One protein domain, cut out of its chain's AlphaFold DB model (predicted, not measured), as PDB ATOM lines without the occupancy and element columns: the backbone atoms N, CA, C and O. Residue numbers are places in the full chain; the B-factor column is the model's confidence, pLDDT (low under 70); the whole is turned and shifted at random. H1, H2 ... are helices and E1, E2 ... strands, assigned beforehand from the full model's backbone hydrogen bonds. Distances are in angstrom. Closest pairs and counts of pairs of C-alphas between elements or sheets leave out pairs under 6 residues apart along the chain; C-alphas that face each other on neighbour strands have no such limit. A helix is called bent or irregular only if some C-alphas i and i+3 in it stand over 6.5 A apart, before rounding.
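Overview. This is residues 561 to 722 of the 723 residues of an uncharacterized protein of Mesotoga sp. H07.pep.5.3 (UniProt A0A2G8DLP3). A short two-strand hairpin, E1 and E2, lies with H1 and H2 on one side of the long helix H3, which runs through the middle; H4 and H5 pack on the other side of H3. Long loops surround this core. The 162 printed residues hold, in order, H1, E1, E2, H2, H3, H4 and H5, with an antiparallel sheet E1 - E2; the class is mostly helix, though under half of the residues are in named elements. The whole is compact, radius of gyration of the C-alphas 14.7 A, and rounded, 37 by 35 by 24 A.

Along the chain. E1 is residues 588 to 591 and E2 597 to 600. H3, residues 632 to 650, runs 27.3 A from C-alpha 632 at (113.143, 51.014, -15.887). H4 is 676 to 687, 16.3 A; H5, 696 to 709, runs 20.0 A to C-alpha 709 at (99.291, 35.273, -11.213). H2 is 603 to 609. H1, 572 to 583, is irregular: C-alphas 578 and 581 are 7.8 A apart.

Arrangement. In the hairpin E1 and E2, N 588 and O 600 are 2.9 A apart, within hydrogen-bond range. The closest C-alphas of E1 and H3, Ile 590 and Val 639, are 6.6 A apart. H3, H4 and H5 form an up and down bundle, each running against the one before. H3 and H5 touch at Leu 634 and Asn 700, closest C-alphas 5.0 A, at a steep tilt of 39 degrees. H4 and H5 touch at Ala 683 and Leu 699, closest C-alphas 6.0 A. H1 touches H3 with residues 579 to 583 alone, closest C-alphas Ala 583 and Tyr 650, 5.3 A. H1 and H2 touch at Asp 577 and Ser 603, closest C-alphas 5.4 A. Every O i to N i+4 pair is within hydrogen-bond range in H2, H3, H4 and H5; in H1, 6 of 8.

Size, cuts and confidence. The C-alphas farthest apart, Gly 569 and Ser 693, are 42.1 A apart. The printed part has no cut. The links H2 to H3 and H3 to H4 are long. No printed residue is under 70 in pLDDT.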
ATOM      1  N   GLY A 561     112.317  38.408 -12.789       97.12
ATOM      2  CA  GLY A 561     113.487  37.764 -12.187       97.12
ATOM      3  C   GLY A 561     113.629  36.297 -12.600       97.12
ATOM      4  O   GLY A 561     114.738  35.844 -12.867       97.12
ATOM      5  N   GLY A 562     112.512  35.570 -12.717       96.75
ATOM      6  CA  GLY A 562     112.495  34.203 -13.239       96.75
ATOM      7  C   GLY A 562     112.988  34.159 -14.683       96.75
ATOM      8  O   GLY A 562     113.946  33.443 -14.988       96.75
ATOM      9  N   TRP A 563     112.404  34.990 -15.552       98.06
ATOM     10  CA  TRP A 563     112.832  35.102 -16.947       98.06
ATOM     11  C   TRP A 563     114.237  35.673 -17.132       98.06
ATOM     12  O   TRP A 563     114.823  35.421 -18.174       98.06
ATOM     13  N   GLY A 564     114.785  36.412 -16.167       97.44
ATOM     14  CA  GLY A 564     116.164  36.919 -16.176       97.44
ATOM     15  C   GLY A 564     117.207  35.959 -15.600       97.44
ATOM     16  O   GLY A 564     118.393  36.262 -15.606       97.44
ATOM     17  N   SER A 565     116.800  34.795 -15.087       97.56
ATOM     18  CA  SER A 565     117.745  33.831 -14.516       97.56
ATOM     19  C   SER A 565     118.621  33.164 -15.586       97.56
ATOM     20  O   SER A 565     118.176  32.941 -16.715       97.56
ATOM     21  N   SER A 566     119.858  32.808 -15.222       96.81
ATOM     22  CA  SER A 566     120.712  31.951 -16.053       96.81
ATOM     23  C   SER A 566     120.137  30.541 -16.143       96.81
ATOM     24  O   SER A 566     119.614  30.018 -15.152       96.81
ATOM     25  N   ALA A 567     120.255  29.902 -17.307       95.69
ATOM     26  CA  ALA A 567     119.754  28.547 -17.521       95.69
ATOM     27  C   ALA A 567     120.413  27.530 -16.570       95.69
ATOM     28  O   ALA A 567     121.631  27.335 -16.565       95.69
ATOM     29  N   SER A 568     119.596  26.866 -15.752       94.38
ATOM     30  CA  SER A 568     120.041  25.819 -14.833       94.38
ATOM     31  C   SER A 568     118.905  24.845 -14.528       94.38
ATOM     32  O   SER A 568     117.855  25.237 -14.017       94.38
ATOM     33  N   GLY A 569     119.115  23.560 -14.829       92.56
ATOM     34  CA  GLY A 569     118.069  22.546 -14.694       92.56
ATOM     35  C   GLY A 569     116.831  22.902 -15.526       92.56
ATOM     36  O   GLY A 569     116.960  23.264 -16.690       92.56
ATOM     37  N   ASN A 570     115.651  22.834 -14.908       89.81
ATOM     38  CA  ASN A 570     114.358  23.121 -15.545       89.81
ATOM     39  C   ASN A 570     113.812  24.514 -15.179       89.81
ATOM     40  O   ASN A 570     112.600  24.711 -15.115       89.81
ATOM     41  N   ASN A 571     114.689  25.473 -14.870       95.06
ATOM     42  CA  ASN A 571     114.262  26.819 -14.496       95.06
ATOM     43  C   ASN A 571     113.751  27.632 -15.713       95.06
ATOM     44  O   ASN A 571     113.943  27.230 -16.865       95.06
ATOM     45  N   PRO A 572     113.119  28.799 -15.494       96.56
ATOM     46  CA  PRO A 572     112.565  29.595 -16.590       96.56
ATOM     47  C   PRO A 572     113.627  30.102 -17.575       96.56
ATOM     48  O   PRO A 572     113.356  30.167 -18.771       96.56
ATOM     49  N   GLY A 573     114.850  30.385 -17.108       97.62
ATOM     50  CA  GLY A 573     115.984  30.716 -17.977       97.62
ATOM     51  C   GLY A 573     116.309  29.612 -18.989       97.62
ATOM     52  O   GLY A 573     116.510  29.901 -20.165       97.62
ATOM     53  N   ALA A 574     116.272  28.339 -18.572       97.56
ATOM     54  CA  ALA A 574     116.488  27.200 -19.468       97.56
ATOM     55  C   ALA A 574     115.377  27.066 -20.522       97.56
ATOM     56  O   ALA A 574     115.664  26.816 -21.693       97.56
ATOM     57  N   TYR A 575     114.115  27.285 -20.133       97.69
ATOM     58  CA  TYR A 575     112.994  27.274 -21.078       97.69
ATOM     59  C   TYR A 575     113.083  28.433 -22.083       97.69
ATOM     60  O   TYR A 575     112.891  28.228 -23.282       97.69
ATOM     61  N   ARG A 576     113.420  29.639 -21.605       98.00
ATOM     62  CA  ARG A 576     113.656  30.822 -22.440       98.00
ATOM     63  C   ARG A 576     114.749  30.538 -23.472       98.00
ATOM     64  O   ARG A 576     114.506  30.716 -24.659       98.00
ATOM     65  N   ASP A 577     115.905  30.025 -23.051       98.25
ATOM     66  CA  ASP A 577     117.027  29.713 -23.949       98.25
ATOM     67  C   ASP A 577     116.672  28.687 -25.029       98.25
ATOM     68  O   ASP A 577     117.077  28.853 -26.180       98.25
ATOM     69  N   ALA A 578     115.893  27.662 -24.679       97.81
ATOM     70  CA  ALA A 578     115.484  26.618 -25.615       97.81
ATOM     71  C   ALA A 578     114.461  27.104 -26.660       97.81
ATOM     72  O   ALA A 578     114.519  26.695 -27.822       97.81
ATOM     73  N   ASN A 579     113.531  27.980 -26.266       97.88
ATOM     74  CA  ASN A 579     112.350  28.292 -27.077       97.88
ATOM     75  C   ASN A 579     112.356  29.696 -27.696       97.88
ATOM     76  O   ASN A 579     111.614  29.937 -28.648       97.88
ATOM     77  N   PHE A 580     113.191  30.625 -27.216       98.44
ATOM     78  CA  PHE A 580     113.127  32.040 -27.609       98.44
ATOM     79  C   PHE A 580     113.208  32.265 -29.121       98.44
ATOM     80  O   PHE A 580     112.412  33.023 -29.662       98.44
ATOM     81  N   SER A 581     114.137  31.610 -29.825       97.81
ATOM     82  CA  SER A 581     114.295  31.803 -31.275       97.81
ATOM     83  C   SER A 581     113.101  31.308 -32.089       97.81
ATOM     84  O   SER A 581     112.911  31.760 -33.214       97.81
ATOM     85  N   HIS A 582     112.322  30.376 -31.539       97.12
ATOM     86  CA  HIS A 582     111.148  29.822 -32.200       97.12
ATOM     87  C   HIS A 582     109.892  30.643 -31.899       97.12
ATOM     88  O   HIS A 582     109.145  30.957 -32.820       97.12
ATOM     89  N   ALA A 583     109.708  31.064 -30.643       97.56
ATOM     90  CA  ALA A 583     108.600  31.934 -30.249       97.56
ATOM     91  C   ALA A 583     108.765  33.375 -30.771       97.56
ATOM     92  O   ALA A 583     107.789  34.044 -31.104       97.56
ATOM     93  N   PHE A 584     110.007  33.854 -30.894       98.06
ATOM     94  CA  PHE A 584     110.342  35.215 -31.321       98.06
ATOM     95  C   PHE A 584     111.377  35.209 -32.460       98.06
ATOM     96  O   PHE A 584     112.492  35.714 -32.294       98.06
ATOM     97  N   PRO A 585     111.040  34.692 -33.657       97.44
ATOM     98  CA  PRO A 585     111.996  34.550 -34.761       97.44
ATOM     99  C   PRO A 585     112.523  35.892 -35.292       97.44
ATOM    100  O   PRO A 585     113.597  35.952 -35.885       97.44
ATOM    101  N   SER A 586     111.786  36.984 -35.064       96.56
ATOM    102  CA  SER A 586     112.208  38.359 -35.384       96.56
ATOM    103  C   SER A 586     112.747  39.132 -34.171       96.56
ATOM    104  O   SER A 586     112.977  40.336 -34.270       96.56
ATOM    105  N   GLY A 587     112.958  38.456 -33.040       97.69
ATOM    106  CA  GLY A 587     113.236  39.066 -31.744       97.69
ATOM    107  C   GLY A 587     111.973  39.537 -31.020       97.69
ATOM    108  O   GLY A 587     110.920  39.746 -31.624       97.69
ATOM    109  N   LEU A 588     112.088  39.703 -29.703       98.56
ATOM    110  CA  LEU A 588     111.031  40.240 -28.850       98.56
ATOM    111  C   LEU A 588     111.068  41.768 -28.907       98.56
ATOM    112  O   LEU A 588     112.135  42.371 -28.785       98.56
ATOM    113  N   VAL A 589     109.907  42.399 -29.072       98.38
ATOM    114  CA  VAL A 589     109.776  43.859 -29.128       98.38
ATOM    115  C   VAL A 589     108.844  44.338 -28.024       98.38
ATOM    116  O   VAL A 589     107.755  43.798 -27.865       98.38
ATOM    117  N   ILE A 590     109.262  45.387 -27.316       98.44
ATOM    118  CA  ILE A 590     108.383  46.221 -26.487       98.44
ATOM    119  C   ILE A 590     108.395  47.664 -27.004       98.44
ATOM    120  O   ILE A 590     109.379  48.116 -27.603       98.44
ATOM    121  N   GLY A 591     107.316  48.399 -26.756       97.00
ATOM    122  CA  GLY A 591     107.043  49.692 -27.381       97.00
ATOM    123  C   GLY A 591     106.209  49.550 -28.656       97.00
ATOM    124  O   GLY A 591     105.565  48.530 -28.884       97.00
ATOM    125  N   ASP A 592     106.227  50.577 -29.501       92.88
ATOM    126  CA  ASP A 592     105.376  50.669 -30.690       92.88
ATOM    127  C   ASP A 592     106.186  51.195 -31.882       92.88
ATOM    128  O   ASP A 592     107.079  52.030 -31.731       92.88
ATOM    129  N   ALA A 593     105.883  50.716 -33.091       87.25
ATOM    130  CA  ALA A 593     106.587  51.120 -34.308       87.25
ATOM    131  C   ALA A 593     106.401  52.607 -34.673       87.25
ATOM    132  O   ALA A 593     107.228  53.160 -35.399       87.25
ATOM    133  N   THR A 594     105.327  53.239 -34.195       91.12
ATOM    134  CA  THR A 594     105.005  54.661 -34.393       91.12
ATOM    135  C   THR A 594     105.613  55.577 -33.326       91.12
ATOM    136  O   THR A 594     105.581  56.798 -33.487       91.12
ATOM    137  N   GLY A 595     106.207  55.004 -32.272       95.19
ATOM    138  CA  GLY A 595     106.969  55.706 -31.238       95.19
ATOM    139  C   GLY A 595     108.373  55.119 -31.071       95.19
ATOM    140  O   GLY A 595     109.052  54.804 -32.053       95.19
ATOM    141  N   TYR A 596     108.826  54.996 -29.825       98.38
ATOM    142  CA  TYR A 596     110.066  54.299 -29.487       98.38
ATOM    143  C   TYR A 596     109.838  52.808 -29.219       98.38
ATOM    144  O   TYR A 596     108.781  52.393 -28.746       98.38
ATOM    145  N   LYS A 597     110.862  51.995 -29.485       98.19
ATOM    146  CA  LYS A 597     110.845  50.554 -29.215       98.19
ATOM    147  C   LYS A 597     112.185  50.028 -28.718       98.19
ATOM    148  O   LYS A 597     113.238  50.553 -29.081       98.19
ATOM    149  N   ALA A 598     112.142  48.948 -27.950       98.50
ATOM    150  CA  ALA A 598     113.305  48.126 -27.640       98.50
ATOM    151  C   ALA A 598     113.127  46.750 -28.287       98.50
ATOM    152  O   ALA A 598     112.076  46.129 -28.134       98.50
ATOM    153  N   ILE A 599     114.142  46.296 -29.025       98.38
ATOM    154  CA  ILE A 599     114.183  44.953 -29.615       98.38
ATOM    155  C   ILE A 599     115.265  44.107 -28.946       98.38
ATOM    156  O   ILE A 599     116.405  44.554 -28.810       98.38
ATOM    157  N   PHE A 600     114.901  42.882 -28.586       98.62
ATOM    158  CA  PHE A 600     115.765  41.851 -28.020       98.62
ATOM    159  C   PHE A 600     115.873  40.716 -29.029       98.62
ATOM    160  O   PHE A 600     114.904  40.011 -29.311       98.62
ATOM    161  N   THR A 601     117.041  40.572 -29.634       98.31
ATOM    162  CA  THR A 601     117.259  39.662 -30.761       98.31
ATOM    163  C   THR A 601     117.629  38.249 -30.323       98.31
ATOM    164  O   THR A 601     117.567  37.330 -31.134       98.31
ATOM    165  N   THR A 602     118.006  38.053 -29.054       98.31
ATOM    166  CA  THR A 602     118.445  36.751 -28.526       98.31
ATOM    167  C   THR A 602     117.978  36.514 -27.092       98.31
ATOM    168  O   THR A 602     117.807  37.460 -26.322       98.31
ATOM    169  N   SER A 603     117.884  35.244 -26.686       97.94
ATOM    170  CA  SER A 603     117.625  34.876 -25.288       97.94
ATOM    171  C   SER A 603     118.657  35.479 -24.317       97.94
ATOM    172  O   SER A 603     118.304  35.991 -23.259       97.94
ATOM    173  N   ALA A 604     119.930  35.546 -24.723       98.06
ATOM    174  CA  ALA A 604     120.989  36.177 -23.932       98.06
ATOM    175  C   ALA A 604     120.776  37.691 -23.738       98.06
ATOM    176  O   ALA A 604     121.111  38.233 -22.688       98.06
ATOM    177  N   SER A 605     120.208  38.394 -24.729       98.38
ATOM    178  CA  SER A 605     119.858  39.815 -24.569       98.38
ATOM    179  C   SER A 605     118.736  40.025 -23.549       98.38
ATOM    180  O   SER A 605     118.753  41.023 -22.838       98.38
ATOM    181  N   ILE A 606     117.815  39.063 -23.426       98.56
ATOM    182  CA  ILE A 606     116.786  39.062 -22.381       98.56
ATOM    183  C   ILE A 606     117.414  38.792 -21.011       98.56
ATOM    184  O   ILE A 606     117.123  39.528 -20.073       98.56
ATOM    185  N   GLU A 607     118.295  37.791 -20.893       98.19
ATOM    186  CA  GLU A 607     119.003  37.490 -19.636       98.19
ATOM    187  C   GLU A 607     119.780  38.697 -19.109       98.19
ATOM    188  O   GLU A 607     119.726  39.006 -17.928       98.19
ATOM    189  N   ASN A 608     120.476  39.413 -19.995       98.00
ATOM    190  CA  ASN A 608     121.257  40.586 -19.607       98.00
ATOM    191  C   ASN A 608     120.390  41.793 -19.222       98.00
ATOM    192  O   ASN A 608     120.874  42.683 -18.525       98.00
ATOM    193  N   PHE A 609     119.153  41.855 -19.717       98.56
ATOM    194  CA  PHE A 609     118.228  42.956 -19.460       98.56
ATOM    195  C   PHE A 609     117.375  42.733 -18.207       98.56
ATOM    196  O   PHE A 609     117.023  43.692 -17.520       98.56
ATOM    197  N   LEU A 610     117.008  41.481 -17.918       98.38
ATOM    198  CA  LEU A 610     116.119  41.136 -16.816       98.38
ATOM    199  C   LEU A 610     116.882  40.636 -15.576       98.38
ATOM    200  O   LEU A 610     117.804  39.839 -15.704       98.38
ATOM    201  N   PRO A 611     116.446  41.000 -14.353       98.12
ATOM    202  CA  PRO A 611     115.372  41.946 -14.055       98.12
ATOM    203  C   PRO A 611     115.804  43.403 -14.298       98.12
ATOM    204  O   PRO A 611     116.896  43.814 -13.904       98.12
ATOM    205  N   ALA A 612     114.911  44.206 -14.877       96.81
ATOM    206  CA  ALA A 612     115.147  45.629 -15.082       96.81
ATOM    207  C   ALA A 612     114.751  46.412 -13.818       96.81
ATOM    208  O   ALA A 612     113.615  46.345 -13.348       96.81
ATOM    209  N   GLY A 613     115.699  47.163 -13.256       90.69
ATOM    210  CA  GLY A 613     115.473  48.029 -12.097       90.69
ATOM    211  C   GLY A 613     115.153  49.481 -12.472       90.69
ATOM    212  O   GLY A 613     115.107  49.855 -13.640       90.69
ATOM    213  N   GLY A 614     114.983  50.336 -11.460       94.50
ATOM    214  CA  GLY A 614     114.807  51.781 -11.642       94.50
ATOM    215  C   GLY A 614     113.350  52.249 -11.655       94.50
ATOM    216  O   GLY A 614     112.426  51.483 -11.405       94.50
ATOM    217  N   THR A 615     113.151  53.549 -11.892       96.12
ATOM    218  CA  THR A 615     111.813  54.167 -11.892       96.12
ATOM    219  C   THR A 615     111.050  53.792 -13.161       96.12
ATOM    220  O   THR A 615     111.608  53.891 -14.249       96.12
ATOM    221  N   SER A 616     109.778  53.404 -13.033       97.56
ATOM    222  CA  SER A 616     108.891  53.147 -14.173       97.56
ATOM    223  C   SER A 616     108.773  54.385 -15.070       97.56
ATOM    224  O   SER A 616     108.384  55.457 -14.602       97.56
ATOM    225  N   GLY A 617     109.068  54.237 -16.361       97.19
ATOM    226  CA  GLY A 617     109.072  55.336 -17.330       97.19
ATOM    227  C   GLY A 617     108.761  54.879 -18.755       97.19
ATOM    228  O   GLY A 617     108.404  53.726 -18.979       97.19
ATOM    229  N   SER A 618     108.895  55.786 -19.724       97.69
ATOM    230  CA  SER A 618     108.845  55.462 -21.156       97.69
ATOM    231  C   SER A 618     110.254  55.334 -21.735       97.69
ATOM    232  O   SER A 618     111.231  55.808 -21.148       97.69
ATOM    233  N   LEU A 619     110.362  54.725 -22.914       98.25
ATOM    234  CA  LEU A 619     111.584  54.759 -23.709       98.25
ATOM    235  C   LEU A 619     111.826  56.197 -24.200       98.25
ATOM    236  O   LEU A 619     110.876  56.926 -24.493       98.25
ATOM    237  N   ASP A 620     113.088  56.611 -24.266       96.94
ATOM    238  CA  ASP A 620     113.502  57.933 -24.759       96.94
ATOM    239  C   ASP A 620     114.142  57.886 -26.156       96.94
ATOM    240  O   ASP A 620     114.366  58.923 -26.784       96.94
ATOM    241  N   GLN A 621     114.410  56.676 -26.645       97.38
ATOM    242  CA  GLN A 621     114.981  56.377 -27.949       97.38
ATOM    243  C   GLN A 621     114.678  54.926 -28.345       97.38
ATOM    244  O   GLN A 621     114.156  54.136 -27.557       97.38
ATOM    245  N   ASN A 622     115.044  54.556 -29.572       98.25
ATOM    246  CA  ASN A 622     115.021  53.159 -29.994       98.25
ATOM    247  C   ASN A 622     116.238  52.411 -29.447       98.25
ATOM    248  O   ASN A 622     117.372  52.843 -29.653       98.25
ATOM    249  N   TYR A 623     116.006  51.254 -28.836       98.12
ATOM    250  CA  TYR A 623     117.052  50.390 -28.304       98.12
ATOM    251  C   TYR A 623     117.149  49.081 -29.084       98.12
ATOM    252  O   TYR A 623     116.148  48.544 -29.561       98.12
ATOM    253  N   LYS A 624     118.365  48.540 -29.173       97.88
ATOM    254  CA  LYS A 624     118.637  47.200 -29.692       97.88
ATOM    255  C   LYS A 624     119.542  46.465 -28.713       97.88
ATOM    256  O   LYS A 624     120.630  46.958 -28.430       97.88
ATOM    257  N   ASP A 625     119.064  45.326 -28.222       98.06
ATOM    258  CA  ASP A 625     119.706  44.487 -27.207       98.06
ATOM    259  C   ASP A 625     120.241  45.291 -25.995       98.06
ATOM    260  O   ASP A 625     121.402  45.119 -25.611       98.06
ATOM    261  N   PRO A 626     119.454  46.228 -25.417       97.56
ATOM    262  CA  PRO A 626     119.940  47.062 -24.325       97.56
ATOM    263  C   PRO A 626     120.103  46.253 -23.025       97.56
ATOM    264  O   PRO A 626     119.227  45.452 -22.707       97.56
ATOM    265  N   PRO A 627     121.146  46.509 -22.216       96.00
ATOM    266  CA  PRO A 627     121.216  45.990 -20.848       96.00
ATOM    267  C   PRO A 627     120.332  46.786 -19.868       96.00
ATOM    268  O   PRO A 627     119.975  46.285 -18.813       96.00
ATOM    269  N   GLU A 628     119.962  48.025 -20.209       97.12
ATOM    270  CA  GLU A 628     119.068  48.891 -19.429       97.12
ATOM    271  C   GLU A 628     118.377  49.922 -20.341       97.12
ATOM    272  O   GLU A 628     118.873  50.235 -21.425       97.12
ATOM    273  N   THR A 629     117.235  50.471 -19.915       98.06
ATOM    274  CA  THR A 629     116.509  51.523 -20.655       98.06
ATOM    275  C   THR A 629     115.967  52.597 -19.712       98.06
ATOM    276  O   THR A 629     115.810  52.358 -18.513       98.06
ATOM    277  N   SER A 630     115.603  53.764 -20.255       97.69
ATOM    278  CA  SER A 630     114.932  54.841 -19.503       97.69
ATOM    279  C   SER A 630     113.569  54.441 -18.917       97.69
ATOM    280  O   SER A 630     113.054  55.128 -18.036       97.69
ATOM    281  N   ALA A 631     112.980  53.340 -19.395       97.56
ATOM    282  CA  ALA A 631     111.680  52.852 -18.951       97.56
ATOM    283  C   ALA A 631     111.724  52.034 -17.646       97.56
ATOM    284  O   ALA A 631     110.670  51.766 -17.058       97.56
ATOM    285  N   GLY A 632     112.922  51.667 -17.177       97.75
ATOM    286  CA  GLY A 632     113.143  51.014 -15.887       97.75
ATOM    287  C   GLY A 632     112.324  49.735 -15.691       97.75
ATOM    288  O   GLY A 632     112.153  48.937 -16.616       97.75
ATOM    289  N   VAL A 633     111.785  49.557 -14.481       98.38
ATOM    290  CA  VAL A 633     111.050  48.343 -14.082       98.38
ATOM    291  C   VAL A 633     109.818  48.050 -14.947       98.38
ATOM    292  O   VAL A 633     109.514  46.882 -15.185       98.38
ATOM    293  N   LEU A 634     109.172  49.079 -15.514       98.44
ATOM    294  CA  LEU A 634     108.025  48.894 -16.409       98.44
ATOM    295  C   LEU A 634     108.411  48.135 -17.684       98.44
ATOM    296  O   LEU A 634     107.682  47.241 -18.111       98.44
ATOM    297  N   ALA A 635     109.569  48.447 -18.274       98.50
ATOM    298  CA  ALA A 635     110.065  47.695 -19.424       98.50
ATOM    299  C   ALA A 635     110.402  46.246 -19.046       98.50
ATOM    300  O   ALA A 635     110.117  45.340 -19.823       98.50
ATOM    301  N   GLY A 636     110.930  46.013 -17.838       98.56
ATOM    302  CA  GLY A 636     111.163  44.664 -17.316       98.56
ATOM    303  C   GLY A 636     109.883  43.830 -17.232       98.56
ATOM    304  O   GLY A 636     109.840  42.708 -17.737       98.56
ATOM    305  N   GLN A 637     108.813  44.397 -16.664       98.75
ATOM    306  CA  GLN A 637     107.518  43.714 -16.565       98.75
ATOM    307  C   GLN A 637     106.863  43.484 -17.930       98.75
ATOM    308  O   GLN A 637     106.294  42.417 -18.164       98.75
ATOM    309  N   ALA A 638     106.977  44.445 -18.852       98.56
ATOM    310  CA  ALA A 638     106.444  44.304 -20.203       98.56
ATOM    311  C   ALA A 638     107.162  43.201 -20.992       98.56
ATOM    312  O   ALA A 638     106.500  42.403 -21.656       98.56
ATOM    313  N   VAL A 639     108.495  43.101 -20.889       98.75
ATOM    314  CA  VAL A 639     109.250  41.989 -21.490       98.75
ATOM    315  C   VAL A 639     108.816  40.658 -20.878       98.75
ATOM    316  O   VAL A 639     108.547  39.717 -21.620       98.75
ATOM    317  N   ALA A 640     108.694  40.578 -19.551       98.75
ATOM    318  CA  ALA A 640     108.279  39.353 -18.866       98.75
ATOM    319  C   ALA A 640     106.876  38.870 -19.282       98.75
ATOM    320  O   ALA A 640     106.687  37.675 -19.537       98.75
ATOM    321  N   LEU A 641     105.915  39.788 -19.430       98.75
ATOM    322  CA  LEU A 641     104.576  39.430 -19.898       98.75
ATOM    323  C   LEU A 641     104.584  39.039 -21.378       98.75
ATOM    324  O   LEU A 641     103.961  38.052 -21.757       98.75
ATOM    325  N   THR A 642     105.336  39.770 -22.206       98.69
ATOM    326  CA  THR A 642     105.477  39.461 -23.637       98.69
ATOM    327  C   THR A 642     106.078  38.069 -23.847       98.69
ATOM    328  O   THR A 642     105.613  37.345 -24.721       98.69
ATOM    329  N   LEU A 643     107.058  37.662 -23.027       98.75
ATOM    330  CA  LEU A 643     107.596  36.295 -23.026       98.75
ATOM    331  C   LEU A 643     106.520  35.269 -22.677       98.75
ATOM    332  O   LEU A 643     106.359  34.305 -23.415       98.75
ATOM    333  N   SER A 644     105.780  35.482 -21.585       98.38
ATOM    334  CA  SER A 644     104.749  34.536 -21.135       98.38
ATOM    335  C   SER A 644     103.657  34.354 -22.197       98.38
ATOM    336  O   SER A 644     103.361  33.227 -22.567       98.38
ATOM    337  N   VAL A 645     103.140  35.451 -22.765       98.50
ATOM    338  CA  VAL A 645     102.146  35.410 -23.854       98.50
ATOM    339  C   VAL A 645     102.720  34.780 -25.125       98.50
ATOM    340  O   VAL A 645     102.051  33.989 -25.776       98.50
ATOM    341  N   GLY A 646     103.951  35.125 -25.507       98.19
ATOM    342  CA  GLY A 646     104.548  34.591 -26.730       98.19
ATOM    343  C   GLY A 646     104.878  33.103 -26.644       98.19
ATOM    344  O   GLY A 646     104.707  32.400 -27.634       98.19
ATOM    345  N   PHE A 647     105.314  32.607 -25.481       98.31
ATOM    346  CA  PHE A 647     105.546  31.175 -25.278       98.31
ATOM    347  C   PHE A 647     104.247  30.379 -25.225       98.31
ATOM    348  O   PHE A 647     104.186  29.326 -25.847       98.31
ATOM    349  N   ASP A 648     103.216  30.913 -24.573       97.31
ATOM    350  CA  ASP A 648     101.878  30.318 -24.532       97.31
ATOM    351  C   ASP A 648     101.265  30.155 -25.933       97.31
ATOM    352  O   ASP A 648     100.710  29.114 -26.260       97.31
ATOM    353  N   LEU A 649     101.471  31.137 -26.816       96.56
ATOM    354  CA  LEU A 649     101.036  31.055 -28.216       96.56
ATOM    355  C   LEU A 649     101.899  30.132 -29.089       96.56
ATOM    356  O   LEU A 649     101.453  29.707 -30.155       96.56
ATOM    357  N   TYR A 650     103.156  29.899 -28.708       96.12
ATOM    358  CA  TYR A 650     104.122  29.152 -29.515       96.12
ATOM    359  C   TYR A 650     104.130  27.655 -29.194       96.12
ATOM    360  O   TYR A 650     104.163  26.835 -30.112       96.12
ATOM    361  N   ASP A 651     104.151  27.302 -27.909       93.75
ATOM    362  CA  ASP A 651     104.290  25.930 -27.430       93.75
ATOM    363  C   ASP A 651     102.989  25.492 -26.744       93.75
ATOM    364  O   ASP A 651     102.740  25.900 -25.610       93.75
ATOM    365  N   PRO A 652     102.186  24.613 -27.374       87.62
ATOM    366  CA  PRO A 652     100.970  24.069 -26.769       87.62
ATOM    367  C   PRO A 652     101.196  23.322 -25.446       87.62
ATOM    368  O   PRO A 652     100.235  23.058 -24.736       87.62
ATOM    369  N   ASN A 653     102.443  22.954 -25.115       88.38
ATOM    370  CA  ASN A 653     102.808  22.328 -23.840       88.38
ATOM    371  C   ASN A 653     103.435  23.319 -22.845       88.38
ATOM    372  O   ASN A 653     103.939  22.903 -21.797       88.38
ATOM    373  N   PHE A 654     103.448  24.619 -23.155       92.50
ATOM    374  CA  PHE A 654     103.949  25.644 -22.240       92.50
ATOM    375  C   PHE A 654     103.168  25.655 -20.924       92.50
ATOM    376  O   PHE A 654     103.741  25.877 -19.848       92.50
ATOM    377  N   CYS A 655     101.867  25.406 -21.036       87.06
ATOM    378  CA  CYS A 655     100.896  25.322 -19.967       87.06
ATOM    379  C   CYS A 655      99.857  24.237 -20.336       87.06
ATOM    380  O   CYS A 655      99.866  23.739 -21.460       87.06
ATOM    381  N   THR A 656      99.009  23.803 -19.399       83.75
ATOM    382  CA  THR A 656      97.990  22.764 -19.673       83.75
ATOM    383  C   THR A 656      96.625  23.348 -20.040       83.75
ATOM    384  O   THR A 656      95.680  22.593 -20.259       83.75
ATOM    385  N   SER A 657      96.501  24.678 -20.067       83.75
ATOM    386  CA  SER A 657      95.262  25.352 -20.443       83.75
ATOM    387  C   SER A 657      95.004  25.235 -21.944       83.75
ATOM    388  O   SER A 657      95.925  25.265 -22.755       83.75
ATOM    389  N   SER A 658      93.729  25.146 -22.314       78.19
ATOM    390  CA  SER A 658      93.274  25.211 -23.711       78.19
ATOM    391  C   SER A 658      92.957  26.640 -24.178       78.19
ATOM    392  O   SER A 658      92.661  26.854 -25.354       78.19
ATOM    393  N   TYR A 659      93.039  27.623 -23.278       84.81
ATOM    394  CA  TYR A 659      92.904  29.045 -23.582       84.81
ATOM    395  C   TYR A 659      94.269  29.717 -23.611       84.81
ATOM    396  O   TYR A 659      95.179  29.307 -22.896       84.81
ATOM    397  N   ASN A 660      94.381  30.820 -24.353       92.25
ATOM    398  CA  ASN A 660      95.598  31.622 -24.333       92.25
ATOM    399  C   ASN A 660      95.555  32.653 -23.198       92.25
ATOM    400  O   ASN A 660      94.564  33.366 -23.024       92.25
ATOM    401  N   LEU A 661      96.682  32.839 -22.514       95.69
ATOM    402  CA  LEU A 661      96.904  33.837 -21.467       95.69
ATOM    403  C   LEU A 661      96.477  35.245 -21.901       95.69
ATOM    404  O   LEU A 661      95.957  36.011 -21.094       95.69
ATOM    405  N   LYS A 662      96.682  35.597 -23.177       97.38
ATOM    406  CA  LYS A 662      96.329  36.920 -23.716       97.38
ATOM    407  C   LYS A 662      94.827  37.231 -23.626       97.38
ATOM    408  O   LYS A 662      94.471  38.406 -23.587       97.38
ATOM    409  N   ASP A 663      93.983  36.199 -23.618       95.25
ATOM    410  CA  ASP A 663      92.522  36.312 -23.664       95.25
ATOM    411  C   ASP A 663      91.897  36.362 -22.257       95.25
ATOM    412  O   ASP A 663      90.707  36.634 -22.122       95.25
ATOM    413  N   LEU A 664      92.696  36.155 -21.202       94.06
ATOM    414  CA  LEU A 664      92.220  36.217 -19.821       94.06
ATOM    415  C   LEU A 664      91.861  37.630 -19.391       94.06
ATOM    416  O   LEU A 664      92.512  38.601 -19.782       94.06
ATOM    417  N   VAL A 665      90.856  37.723 -18.522       95.19
ATOM    418  CA  VAL A 665      90.264  38.981 -18.065       95.19
ATOM    419  C   VAL A 665      90.651  39.273 -16.622       95.19
ATOM    420  O   VAL A 665      90.599  38.407 -15.749       95.19
ATOM    421  N   ILE A 666      91.015  40.526 -16.353       96.69
ATOM    422  CA  ILE A 666      91.390  40.998 -15.019       96.69
ATOM    423  C   ILE A 666      90.153  41.132 -14.129       96.69
ATOM    424  O   ILE A 666      89.183  41.818 -14.463       96.69
ATOM    425  N   VAL A 667      90.216  40.528 -12.942       93.38
ATOM    426  CA  VAL A 667      89.072  40.420 -12.021       93.38
ATOM    427  C   VAL A 667      88.879  41.684 -11.173       93.38
ATOM    428  O   VAL A 667      87.751  42.038 -10.820       93.38
ATOM    429  N   THR A 668      89.961  42.393 -10.824       90.31
ATOM    430  CA  THR A 668      89.916  43.507  -9.859       90.31
ATOM    431  C   THR A 668      90.822  44.689 -10.229       90.31
ATOM    432  O   THR A 668      91.738  44.581 -11.036       90.31
ATOM    433  N   GLY A 669      90.582  45.848  -9.603       93.38
ATOM    434  CA  GLY A 669      91.443  47.029  -9.723       93.38
ATOM    435  C   GLY A 669      91.104  47.962 -10.890       93.38
ATOM    436  O   GLY A 669      90.008  47.927 -11.442       93.38
ATOM    437  N   THR A 670      92.050  48.846 -11.233       95.75
ATOM    438  CA  THR A 670      91.865  49.909 -12.250       95.75
ATOM    439  C   THR A 670      91.573  49.349 -13.645       95.75
ATOM    440  O   THR A 670      90.845  49.974 -14.408       95.75
ATOM    441  N   PHE A 671      92.124  48.175 -13.953       97.75
ATOM    442  CA  PHE A 671      91.996  47.490 -15.241       97.75
ATOM    443  C   PHE A 671      90.998  46.329 -15.182       97.75
ATOM    444  O   PHE A 671      91.083  45.406 -15.981       97.75
ATOM    445  N   LYS A 672      90.069  46.334 -14.219       96.00
ATOM    446  CA  LYS A 672      89.014  45.320 -14.153       96.00
ATOM    447  C   LYS A 672      88.262  45.249 -15.490       96.00
ATOM    448  O   LYS A 672      87.962  46.284 -16.085       96.00
ATOM    449  N   ASP A 673      87.959  44.027 -15.912       93.81
ATOM    450  CA  ASP A 673      87.289  43.682 -17.167       93.81
ATOM    451  C   ASP A 673      88.131  43.936 -18.440       93.81
ATOM    452  O   ASP A 673      87.634  43.728 -19.541       93.81
ATOM    453  N   TRP A 674      89.408  44.330 -18.311       98.00
ATOM    454  CA  TRP A 674      90.357  44.345 -19.431       98.00
ATOM    455  C   TRP A 674      91.008  42.977 -19.607       98.00
ATOM    456  O   TRP A 674      91.336  42.299 -18.628       98.00
ATOM    457  N   THR A 675      91.260  42.610 -20.858       98.38
ATOM    458  CA  THR A 675      92.056  41.432 -21.206       98.38
ATOM    459  C   THR A 675      93.549  41.678 -20.985       98.38
ATOM    460  O   THR A 675      94.041  42.814 -21.042       98.38
ATOM    461  N   VAL A 676      94.313  40.601 -20.794       98.44
ATOM    462  CA  VAL A 676      95.783  40.649 -20.750       98.44
ATOM    463  C   VAL A 676      96.350  41.285 -22.028       98.44
ATOM    464  O   VAL A 676      97.283  42.089 -21.950       98.44
ATOM    465  N   ALA A 677      95.769  40.986 -23.195       98.44
ATOM    466  CA  ALA A 677      96.152  41.587 -24.472       98.44
ATOM    467  C   ALA A 677      95.969  43.115 -24.491       98.44
ATOM    468  O   ALA A 677      96.872  43.833 -24.922       98.44
ATOM    469  N   GLU A 678      94.834  43.623 -24.004       98.44
ATOM    470  CA  GLU A 678      94.553  45.065 -23.956       98.44
ATOM    471  C   GLU A 678      95.506  45.801 -23.009       98.44
ATOM    472  O   GLU A 678      96.031  46.863 -23.356       98.44
ATOM    473  N   VAL A 679      95.789  45.221 -21.839       98.31
ATOM    474  CA  VAL A 679      96.753  45.798 -20.890       98.31
ATOM    475  C   VAL A 679      98.167  45.802 -21.461       98.31
ATOM    476  O   VAL A 679      98.861  46.821 -21.371       98.31
ATOM    477  N   LEU A 680      98.602  44.703 -22.086       98.44
ATOM    478  CA  LEU A 680      99.921  44.631 -22.715       98.44
ATOM    479  C   LEU A 680     100.044  45.634 -23.874       98.44
ATOM    480  O   LEU A 680     101.094  46.264 -24.031       98.44
ATOM    481  N   ALA A 681      98.986  45.831 -24.661       98.12
ATOM    482  CA  ALA A 681      98.957  46.829 -25.729       98.12
ATOM    483  C   ALA A 681      99.070  48.264 -25.183       98.12
ATOM    484  O   ALA A 681      99.894  49.041 -25.671       98.12
ATOM    485  N   GLU A 682      98.315  48.618 -24.138       98.19
ATOM    486  CA  GLU A 682      98.378  49.961 -23.540       98.19
ATOM    487  C   GLU A 682      99.726  50.222 -22.847       98.19
ATOM    488  O   GLU A 682     100.278  51.322 -22.948       98.19
ATOM    489  N   ALA A 683     100.323  49.205 -22.216       98.19
ATOM    490  CA  ALA A 683     101.672  49.311 -21.668       98.19
ATOM    491  C   ALA A 683     102.723  49.561 -22.761       98.19
ATOM    492  O   ALA A 683     103.575  50.440 -22.608       98.19
ATOM    493  N   ASN A 684     102.643  48.848 -23.888       98.38
ATOM    494  CA  ASN A 684     103.527  49.074 -25.034       98.38
ATOM    495  C   ASN A 684     103.327  50.466 -25.652       98.38
ATOM    496  O   ASN A 684     104.306  51.138 -25.986       98.38
ATOM    497  N   ARG A 685     102.085  50.956 -25.709       97.88
ATOM    498  CA  ARG A 685     101.775  52.325 -26.145       97.88
ATOM    499  C   ARG A 685     102.424  53.378 -25.241       97.88
ATOM    500  O   ARG A 685     103.025  54.332 -25.741       97.88
ATOM    501  N   TYR A 686     102.357  53.192 -23.919       98.19
ATOM    502  CA  TYR A 686     103.021  54.069 -22.950       98.19
ATOM    503  C   TYR A 686     104.549  54.019 -23.080       98.19
ATOM    504  O   TYR A 686     105.198  55.067 -23.149       98.19
ATOM    505  N   LEU A 687     105.125  52.814 -23.162       98.44
ATOM    506  CA  LEU A 687     106.564  52.603 -23.343       98.44
ATOM    507  C   LEU A 687     107.089  53.312 -24.591       98.44
ATOM    508  O   LEU A 687     108.180  53.876 -24.550       98.44
ATOM    509  N   ALA A 688     106.296  53.357 -25.659       98.12
ATOM    510  CA  ALA A 688     106.650  54.026 -26.904       98.12
ATOM    511  C   ALA A 688     106.677  55.563 -26.831       98.12
ATOM    512  O   ALA A 688     107.030  56.211 -27.817       98.12
ATOM    513  N   GLY A 689     106.294  56.159 -25.696       95.88
ATOM    514  CA  GLY A 689     106.214  57.610 -25.529       95.88
ATOM    515  C   GLY A 689     104.965  58.240 -26.159       95.88
ATOM    516  O   GLY A 689     104.908  59.457 -26.315       95.88
ATOM    517  N   LEU A 690     103.947  57.439 -26.501       94.88
ATOM    518  CA  LEU A 690     102.712  57.895 -27.162       94.88
ATOM    519  C   LEU A 690     101.624  58.372 -26.173       94.88
ATOM    520  O   LEU A 690     100.489  58.659 -26.570       94.88
ATOM    521  N   GLY A 691     101.972  58.472 -24.885       87.69
ATOM    522  CA  GLY A 691     101.074  58.824 -23.782       87.69
ATOM    523  C   GLY A 691     100.121  57.690 -23.383       87.69
ATOM    524  O   GLY A 691      99.911  56.750 -24.138       87.69
ATOM    525  N   SER A 692      99.527  57.795 -22.193       94.12
ATOM    526  CA  SER A 692      98.467  56.916 -21.675       94.12
ATOM    527  C   SER A 692      97.578  57.715 -20.721       94.12
ATOM    528  O   SER A 692      98.026  58.712 -20.148       94.12
ATOM    529  N   SER A 693      96.326  57.292 -20.542       94.69
ATOM    530  CA  SER A 693      95.488  57.768 -19.433       94.69
ATOM    531  C   SER A 693      95.939  57.225 -18.075       94.69
ATOM    532  O   SER A 693      95.499  57.728 -17.042       94.69
ATOM    533  N   PHE A 694      96.807  56.212 -18.070       97.38
ATOM    534  CA  PHE A 694      97.335  55.563 -16.882       97.38
ATOM    535  C   PHE A 694      98.774  56.004 -16.610       97.38
ATOM    536  O   PHE A 694      99.545  56.337 -17.510       97.38
ATOM    537  N   THR A 695      99.145  56.021 -15.333       97.56
ATOM    538  CA  THR A 695     100.517  56.326 -14.914       97.56
ATOM    539  C   THR A 695     101.441  55.124 -15.123       97.56
ATOM    540  O   THR A 695     100.996  53.977 -15.093       97.56
ATOM    541  N   ALA A 696     102.753  55.370 -15.237       97.06
ATOM    542  CA  ALA A 696     103.751  54.296 -15.310       97.06
ATOM    543  C   ALA A 696     103.666  53.312 -14.133       97.06
ATOM    544  O   ALA A 696     103.927  52.127 -14.310       97.06
ATOM    545  N   SER A 697     103.305  53.798 -12.936       97.44
ATOM    546  CA  SER A 697     103.116  52.946 -11.756       97.44
ATOM    547  C   SER A 697     101.921  52.018 -11.941       97.44
ATOM    548  O   SER A 697     102.075  50.820 -11.790       97.44
ATOM    549  N   GLN A 698     100.762  52.542 -12.355       98.31
ATOM    550  CA  GLN A 698      99.563  51.718 -12.563       98.31
ATOM    551  C   GLN A 698      99.785  50.625 -13.612       98.31
ATOM    552  O   GLN A 698      99.349  49.497 -13.406       98.31
ATOM    553  N   LEU A 699     100.470  50.953 -14.712       98.50
ATOM    554  CA  LEU A 699     100.823  49.979 -15.749       98.50
ATOM    555  C   LEU A 699     101.835  48.948 -15.237       98.50
ATOM    556  O   LEU A 699     101.698  47.763 -15.514       98.50
ATOM    557  N   ASN A 700     102.829  49.374 -14.457       98.31
ATOM    558  CA  ASN A 700     103.781  48.450 -13.852       98.31
ATOM    559  C   ASN A 700     103.080  47.475 -12.899       98.31
ATOM    560  O   ASN A 700     103.333  46.279 -12.971       98.31
ATOM    561  N   ASP A 701     102.194  47.983 -12.045       98.12
ATOM    562  CA  ASP A 701     101.534  47.198 -11.003       98.12
ATOM    563  C   ASP A 701     100.582  46.153 -11.605       98.12
ATOM    564  O   ASP A 701     100.541  45.020 -11.131       98.12
ATOM    565  N   VAL A 702      99.854  46.488 -12.681       98.56
ATOM    566  CA  VAL A 702      98.992  45.508 -13.365       98.56
ATOM    567  C   VAL A 702      99.804  44.452 -14.115       98.56
ATOM    568  O   VAL A 702      99.472  43.273 -14.033       98.56
ATOM    569  N   LEU A 703     100.891  44.831 -14.801       98.56
ATOM    570  CA  LEU A 703     101.756  43.856 -15.474       98.56
ATOM    571  C   LEU A 703     102.433  42.924 -14.468       98.56
ATOM    572  O   LEU A 703     102.534  41.726 -14.714       98.56
ATOM    573  N   ASP A 704     102.871  43.464 -13.332       98.12
ATOM    574  CA  ASP A 704     103.443  42.685 -12.238       98.12
ATOM    575  C   ASP A 704     102.421  41.701 -11.651       98.12
ATOM    576  O   ASP A 704     102.735  40.522 -11.497       98.12
ATOM    577  N   ALA A 705     101.180  42.142 -11.415       98.00
ATOM    578  CA  ALA A 705     100.102  41.275 -10.938       98.00
ATOM    579  C   ALA A 705      99.777  40.138 -11.926       98.00
ATOM    580  O   ALA A 705      99.620  38.995 -11.500       98.00
ATOM    581  N   ILE A 706      99.748  40.416 -13.236       98.31
ATOM    582  CA  ILE A 706      99.577  39.386 -14.277       98.31
ATOM    583  C   ILE A 706     100.757  38.409 -14.259       98.31
ATOM    584  O   ILE A 706     100.555  37.200 -14.175       98.31
ATOM    585  N   ASN A 707     101.995  38.917 -14.294       98.38
ATOM    586  CA  ASN A 707     103.207  38.092 -14.299       98.38
ATOM    587  C   ASN A 707     103.316  37.202 -13.057       98.38
ATOM    588  O   ASN A 707     103.871  36.101 -13.130       98.38
ATOM    589  N   GLN A 708     102.778  37.660 -11.928       96.81
ATOM    590  CA  GLN A 708     102.736  36.911 -10.681       96.81
ATOM    591  C   GLN A 708     101.524  35.981 -10.550       96.81
ATOM    592  O   GLN A 708     101.503  35.194  -9.608       96.81
ATOM    593  N   ASN A 709     100.527  36.022 -11.442       95.69
ATOM    594  CA  ASN A 709      99.291  35.273 -11.213       95.69
ATOM    595  C   ASN A 709      99.493  33.754 -11.272       95.69
ATOM    596  O   ASN A 709      98.983  33.058 -10.402       95.69
ATOM    597  N   TYR A 710     100.283  33.278 -12.242       95.06
ATOM    598  CA  TYR A 710     100.512  31.859 -12.517       95.06
ATOM    599  C   TYR A 710     101.995  31.458 -12.499       95.06
ATOM    600  O   TYR A 710     102.458  30.709 -13.363       95.06
ATOM    601  N   VAL A 711     102.773  31.977 -11.540       93.56
ATOM    602  CA  VAL A 711     104.226  31.716 -11.447       93.56
ATOM    603  C   VAL A 711     104.513  30.212 -11.445       93.56
ATOM    604  O   VAL A 711     103.897  29.440 -10.705       93.56
ATOM    605  N   ASP A 712     105.440  29.798 -12.311       89.50
ATOM    606  CA  ASP A 712     105.811  28.400 -12.570       89.50
ATOM    607  C   ASP A 712     104.666  27.482 -13.044       89.50
ATOM    608  O   ASP A 712     104.885  26.285 -13.209       89.50
ATOM    609  N   GLY A 713     103.467  28.016 -13.297       87.50
ATOM    610  CA  GLY A 713     102.263  27.234 -13.597       87.50
ATOM    611  C   GLY A 713     101.757  26.421 -12.404       87.50
ATOM    612  O   GLY A 713     101.094  25.405 -12.579       87.50
ATOM    613  N   THR A 714     102.122  26.826 -11.182       83.62
ATOM    614  CA  THR A 714     101.851  26.061  -9.946       83.62
ATOM    615  C   THR A 714     100.938  26.779  -8.955       83.62
ATOM    616  O   THR A 714     100.567  26.201  -7.937       83.62
ATOM    617  N   HIS A 715     100.581  28.031  -9.232       78.12
ATOM    618  CA  HIS A 715      99.755  28.875  -8.372       78.12
ATOM    619  C   HIS A 715      98.714  29.595  -9.227       78.12
ATOM    620  O   HIS A 715      98.987  29.867 -10.387       78.12
ATOM    621  N   ASP A 716      97.562  29.934  -8.653       88.56
ATOM    622  CA  ASP A 716      96.643  30.938  -9.193       88.56
ATOM    623  C   ASP A 716      96.333  31.934  -8.073       88.56
ATOM    624  O   ASP A 716      95.804  31.558  -7.025       88.56
ATOM    625  N   ASN A 717      96.702  33.201  -8.266       88.56
ATOM    626  CA  ASN A 717      96.427  34.262  -7.297       88.56
ATOM    627  C   ASN A 717      95.025  34.883  -7.457       88.56
ATOM    628  O   ASN A 717      94.691  35.825  -6.733       88.56
ATOM    629  N   GLY A 718      94.201  34.373  -8.380       87.62
ATOM    630  CA  GLY A 718      92.823  34.807  -8.615       87.62
ATOM    631  C   GLY A 718      92.708  36.205  -9.229       87.62
ATOM    632  O   GLY A 718      91.655  36.840  -9.141       87.62
ATOM    633  N   PHE A 719      93.794  36.733  -9.806       93.69
ATOM    634  CA  PHE A 719      93.791  38.049 -10.450       93.69
ATOM    635  C   PHE A 719      93.181  38.012 -11.857       93.69
ATOM    636  O   PHE A 719      92.693  39.038 -12.344       93.69
ATOM    637  N   LEU A 720      93.196  36.838 -12.487       93.69
ATOM    638  CA  LEU A 720      92.705  36.577 -13.835       93.69
ATOM    639  C   LEU A 720      91.570  35.549 -13.802       93.69
ATOM    640  O   LEU A 720      91.523  34.705 -12.914       93.69
ATOM    641  N   ARG A 721      90.666  35.637 -14.777       86.88
ATOM    642  CA  ARG A 721      89.608  34.654 -15.042       86.88
ATOM    643  C   ARG A 721      89.479  34.399 -16.541       86.88
ATOM    644  O   ARG A 721      89.939  35.222 -17.341       86.88
ATOM    645  N   LEU A 722      88.822  33.301 -16.908       83.38
ATOM    646  CA  LEU A 722      88.368  33.097 -18.283       83.38
ATOM    647  C   LEU A 722      87.402  34.231 -18.705       83.38
ATOM    648  O   LEU A 722      86.734  34.808 -17.833       83.38
TER     649      LEU A 722